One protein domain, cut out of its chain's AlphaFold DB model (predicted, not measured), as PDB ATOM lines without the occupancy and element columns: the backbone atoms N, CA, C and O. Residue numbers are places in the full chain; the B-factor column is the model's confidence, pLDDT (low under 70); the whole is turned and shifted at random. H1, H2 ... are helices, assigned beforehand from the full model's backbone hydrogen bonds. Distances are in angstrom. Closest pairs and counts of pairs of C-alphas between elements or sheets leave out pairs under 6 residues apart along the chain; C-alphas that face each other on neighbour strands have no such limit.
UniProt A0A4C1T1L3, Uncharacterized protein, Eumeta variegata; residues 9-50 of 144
ATOM      1  N   LYS A   9     180.652 228.604 222.419       86.75
ATOM      2  CA  LYS A   9     180.128 229.796 221.733       86.75
ATOM      3  C   LYS A   9     179.984 229.532 220.238       86.75
ATOM      4  O   LYS A   9     178.958 229.882 219.663       86.75
ATOM      5  N   VAL A  10     180.975 228.887 219.625       89.25
ATOM      6  CA  VAL A  10     180.910 228.460 218.220       89.25
ATOM      7  C   VAL A  10     179.781 227.450 218.028       89.25
ATOM      8  O   VAL A  10     178.995 227.592 217.096       89.25
ATOM      9  N   SER A  11     179.631 226.489 218.947       87.75
ATOM     10  CA  SER A  11     178.496 225.558 218.941       87.75
ATOM     11  C   SER A  11     177.158 226.303 218.956       87.75
ATOM     12  O   SER A  11     176.328 226.042 218.093       87.75
ATOM     13  N   ASN A  12     176.986 227.289 219.844       88.31
ATOM     14  CA  ASN A  12     175.770 228.105 219.908       88.31
ATOM     15  C   ASN A  12     175.508 228.898 218.619       88.31
ATOM     16  O   ASN A  12     174.358 229.009 218.196       88.31
ATOM     17  N   ALA A  13     176.553 229.448 217.994       89.12
ATOM     18  CA  ALA A  13     176.428 230.187 216.741       89.12
ATOM     19  C   ALA A  13     175.957 229.280 215.593       89.12
ATOM     20  O   ALA A  13     175.065 229.656 214.838       89.12
ATOM     21  N   ILE A  14     176.504 228.063 215.504       88.38
ATOM     22  CA  ILE A  14     176.113 227.072 214.490       88.38
ATOM     23  C   ILE A  14     174.672 226.596 214.712       88.38
ATOM     24  O   ILE A  14     173.929 226.409 213.753       88.38
ATOM     25  N   THR A  15     174.256 226.407 215.966       85.62
ATOM     26  CA  THR A  15     172.909 225.925 216.306       85.62
ATOM     27  C   THR A  15     171.852 227.029 216.328       85.62
ATOM     28  O   THR A  15     170.720 226.769 216.734       85.62
ATOM     29  N   GLY A  16     172.199 228.269 215.959       84.62
ATOM     30  CA  GLY A  16     171.284 229.414 216.016       84.62
ATOM     31  C   GLY A  16     170.802 229.742 217.435       84.62
ATOM     32  O   GLY A  16     169.753 230.356 217.622       84.62
ATOM     33  N   THR A  17     171.535 229.313 218.464       83.88
ATOM     34  CA  THR A  17     171.187 229.571 219.863       83.88
ATOM     35  C   THR A  17     171.549 231.010 220.216       83.88
ATOM     36  O   THR A  17     172.718 231.364 220.332       83.88
ATOM     37  N   ALA A  18     170.526 231.843 220.425       77.25
ATOM     38  CA  ALA A  18     170.660 233.299 220.525       77.25
ATOM     39  C   ALA A  18     171.551 233.814 221.675       77.25
ATOM     40  O   ALA A  18     171.953 234.975 221.669       77.25
ATOM     41  N   SER A  19     171.843 233.003 222.697       81.50
ATOM     42  CA  SER A  19     172.625 233.456 223.849       81.50
ATOM     43  C   SER A  19     173.510 232.366 224.436       81.50
ATOM     44  O   SER A  19     173.079 231.237 224.645       81.50
ATOM     45  N   ASN A  20     174.723 232.768 224.826       81.62
ATOM     46  CA  ASN A  20     175.715 231.919 225.495       81.62
ATOM     47  C   ASN A  20     175.301 231.438 226.895       81.62
ATOM     48  O   ASN A  20     175.990 230.609 227.484       81.62
ATOM     49  N   TRP A  21     174.192 231.954 227.428       78.81
ATOM     50  CA  TRP A  21     173.599 231.517 228.693       78.81
ATOM     51  C   TRP A  21     172.534 230.422 228.524       78.81
ATOM     52  O   TRP A  21     171.947 229.987 229.519       78.81
ATOM     53  N   HIS A  22     172.271 229.997 227.286       85.38
ATOM     54  CA  HIS A  22     171.405 228.865 226.970       85.38
ATOM     55  C   HIS A  22     172.261 227.645 226.644       85.38
ATOM     56  O   HIS A  22     173.320 227.755 226.029       85.38
ATOM     57  N   CYS A  23     171.797 226.472 227.058       86.31
ATOM     58  CA  CYS A  23     172.439 225.219 226.693       86.31
ATOM     59  C   CYS A  23     172.070 224.848 225.251       86.31
ATOM     60  O   CYS A  23     170.891 224.643 224.974       86.31
ATOM     61  N   SER A  24     173.048 224.693 224.356       85.25
ATOM     62  CA  SER A  24     172.802 224.233 222.978       85.25
ATOM     63  C   SER A  24     172.200 222.826 222.908       85.25
ATOM     64  O   SER A  24     171.464 222.523 221.977       85.25
ATOM     65  N   ILE A  25     172.469 221.973 223.902       88.50
ATOM     66  CA  ILE A  25     172.004 220.577 223.918       88.50
ATOM     67  C   ILE A  25     170.517 220.480 224.280       88.50
ATOM     68  O   ILE A  25     169.795 219.707 223.661       88.50
ATOM     69  N   CYS A  26     170.050 221.233 225.282       85.69
ATOM     70  CA  CYS A  26     168.676 221.110 225.795       85.69
ATOM     71  C   CYS A  26     167.824 222.383 225.678       85.69
ATOM     72  O   CYS A  26     166.681 222.397 226.124       85.69
ATOM     73  N   GLY A  27     168.374 223.480 225.153       83.19
ATOM     74  CA  GLY A  27     167.687 224.766 224.980       83.19
ATOM     75  C   GLY A  27     167.365 225.526 226.274       83.19
ATOM     76  O   GLY A  27     166.869 226.652 226.220       83.19
ATOM     77  N   LYS A  28     167.642 224.950 227.452       85.31
ATOM     78  CA  LYS A  28     167.277 225.539 228.749       85.31
ATOM     79  C   LYS A  28     168.175 226.718 229.130       85.31
ATOM     80  O   LYS A  28     169.383 226.723 228.872       85.31
ATOM     81  N   LYS A  29     167.576 227.694 229.816       85.06
ATOM     82  CA  LYS A  29     168.242 228.826 230.484       85.06
ATOM     83  C   LYS A  29     168.778 228.405 231.850       85.06
ATOM     84  O   LYS A  29     168.192 227.543 232.498       85.06
ATOM     85  N   LYS A  30     169.808 229.097 232.357       81.56
ATOM     86  CA  LYS A  30     170.370 228.886 233.712       81.56
ATOM     87  C   LYS A  30     169.304 228.764 234.819       81.56
ATOM     88  O   LYS A  30     169.431 227.902 235.679       81.56
ATOM     89  N   SER A  31     168.251 229.588 234.794       79.75
ATOM     90  CA  SER A  31     167.176 229.572 235.803       79.75
ATOM     91  C   SER A  31     166.324 228.300 235.794       79.75
ATOM     92  O   SER A  31     165.723 227.974 236.808       79.75
ATOM     93  N   GLN A  32     166.281 227.577 234.674       81.50
ATOM     94  CA  GLN A  32     165.477 226.366 234.502       81.50
ATOM     95  C   GLN A  32     166.232 225.093 234.914       81.50
ATOM     96  O   GLN A  32     165.639 224.020 234.951       81.50
ATOM     97  N   PHE A  33     167.534 225.189 235.214       78.56
ATOM     98  CA  PHE A  33     168.338 224.046 235.658       78.56
ATOM     99  C   PHE A  33     168.150 223.703 237.142       78.56
ATOM    100  O   PHE A  33     168.492 222.594 237.541       78.56
ATOM    101  N   SER A  34     167.618 224.617 237.962       73.38
ATOM    102  CA  SER A  34     167.328 224.342 239.377       73.38
ATOM    103  C   SER A  34     166.069 223.496 239.573       73.38
ATOM    104  O   SER A  34     165.920 222.848 240.605       73.38
ATOM    105  N   THR A  35     165.161 223.490 238.595       67.31
ATOM    106  CA  THR A  35     163.927 222.710 238.638       67.31
ATOM    107  C   THR A  35     164.204 221.325 238.063       67.31
ATOM    108  O   THR A  35     164.595 221.185 236.904       67.31
ATOM    109  N   SER A  36     164.014 220.283 238.867       57.78
ATOM    110  CA  SER A  36     164.197 218.878 238.490       57.78
ATOM    111  C   SER A  36     163.093 218.392 237.537       57.78
ATOM    112  O   SER A  36     162.315 217.495 237.847       57.78
ATOM    113  N   SER A  37     162.995 218.973 236.340       60.66
ATOM    114  CA  SER A  37     162.123 218.436 235.293       60.66
ATOM    115  C   SER A  37     162.688 217.092 234.815       60.66
ATOM    116  O   SER A  37     163.821 217.051 234.322       60.66
ATOM    117  N   LYS A  38     161.914 216.008 234.954       62.62
ATOM    118  CA  LYS A  38     162.312 214.640 234.567       62.62
ATOM    119  C   LYS A  38     162.536 214.483 233.058       62.62
ATOM    120  O   LYS A  38     163.342 213.654 232.652       62.62
ATOM    121  N   GLU A  39     161.899 215.319 232.242       66.12
ATOM    122  CA  GLU A  39     162.085 215.315 230.793       66.12
ATOM    123  C   GLU A  39     163.261 216.205 230.371       66.12
ATOM    124  O   GLU A  39     163.322 217.422 230.612       66.12
ATOM    125  N   ARG A  40     164.242 215.558 229.741       71.38
ATOM    126  CA  ARG A  40     165.380 216.202 229.091       71.38
ATOM    127  C   ARG A  40     165.174 216.079 227.592       71.38
ATOM    128  O   ARG A  40     165.456 215.037 227.015       71.38
ATOM    129  N   THR A  41     164.692 217.145 226.972       82.06
ATOM    130  CA  THR A  41     164.774 217.286 225.522       82.06
ATOM    131  C   THR A  41     166.246 217.437 225.143       82.06
ATOM    132  O   THR A  41     166.976 218.231 225.746       82.06
ATOM    133  N   VAL A  42     166.702 216.620 224.197       86.81
ATOM    134  CA  VAL A  42     168.081 216.623 223.698       86.81
ATOM    135  C   VAL A  42     168.031 216.876 222.204       86.81
ATOM    136  O   VAL A  42     167.315 216.194 221.479       86.81
ATOM    137  N   ASN A  43     168.796 217.858 221.746       86.06
ATOM    138  CA  ASN A  43     169.015 218.084 220.331       86.06
ATOM    139  C   ASN A  43     170.162 217.183 219.846       86.06
ATOM    140  O   ASN A  43     171.337 217.484 220.071       86.06
ATOM    141  N   GLU A  44     169.815 216.066 219.207       87.94
ATOM    142  CA  GLU A  44     170.777 215.059 218.741       87.94
ATOM    143  C   GLU A  44     171.788 215.619 217.729       87.94
ATOM    144  O   GLU A  44     172.963 215.249 217.758       87.94
ATOM    145  N   GLU A  45     171.386 216.603 216.918       85.56
ATOM    146  CA  GLU A  45     172.266 217.274 215.954       85.56
ATOM    147  C   GLU A  45     173.449 217.978 216.621       85.56
ATOM    148  O   GLU A  45     174.497 218.152 216.003       85.56
ATOM    149  N   VAL A  46     173.313 218.374 217.887       86.56
ATOM    150  CA  VAL A  46     174.367 219.070 218.639       86.56
ATOM    151  C   VAL A  46     175.389 218.086 219.200       86.56
ATOM    152  O   VAL A  46     176.547 218.444 219.408       86.56
ATOM    153  N   LEU A  47     175.013 216.817 219.382       88.06
ATOM    154  CA  LEU A  47     175.899 215.803 219.957       88.06
ATOM    155  C   LEU A  47     177.136 215.547 219.081       88.06
ATOM    156  O   LEU A  47     178.191 215.181 219.600       88.06
ATOM    157  N   LYS A  48     177.058 215.827 217.770       89.69
ATOM    158  CA  LYS A  48     178.200 215.741 216.839       89.69
ATOM    159  C   LYS A  48     179.320 216.746 217.132       89.69
ATOM    160  O   LYS A  48     180.441 216.544 216.656       89.69
ATOM    161  N   PHE A  49     179.024 217.795 217.902       88.00
ATOM    162  CA  PHE A  49     179.995 218.794 218.345       88.00
ATOM    163  C   PHE A  49     180.753 218.379 219.611       88.00
ATOM    164  O   PHE A  49     181.811 218.928 219.909       88.00
ATOM    165  N   GLY A  50     180.253 217.375 220.338       87.69
ATOM    166  CA  GLY A  50     180.867 216.893 221.570       87.69
ATOM    167  C   GLY A  50     180.915 217.940 222.690       87.69
ATOM    168  O   GLY A  50     180.217 218.952 222.676       87.69
TER     169      GLY A  50
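What this domain is: This is residues 9 to 50 of the 144 residues of an uncharacterized protein of Eumeta variegata (UniProt A0A4C1T1L3). This domain has little regular structure: a long winding loop, residues 15 to 43, leaves the short helix H1, runs to the far end and folds back to the short helix H2, near H1 at the other end. Residues 34 to 39 stick out at the far end. The printed part has 42 residues, with two named helices, H1 then H2, and no named strand; the class is all helix, though the helices hold only 10 residues. It is only just compact, close to loose, with a radius of gyration of the C-alphas of 10.5 A, and spans 28 by 19 by 14 A.

Where its parts are: H1 is residues 9 to 14, 8.7 A long, from C-alpha 9 at (180.128, 229.796, 221.733). H2 is residues 44 to 47, 5.3 A long, ending with C-alpha 47 at (175.899, 215.803, 219.957).

How they stand to each other: H1 and H2 are close but not clearly touching; their closest C-alphas, of Ser 11 and Val 46, are 7.7 A apart. Every O i to N i+4 pair of H1 is within hydrogen-bond range; H2 is too short for such a pair.

The domain as a whole: The farthest C-alphas, of Val 10 and Lys 38, are 28.4 A apart. The printed part has no cut, and the link H1 to H2 is long. Residues 35 to 39 have pLDDT under 70.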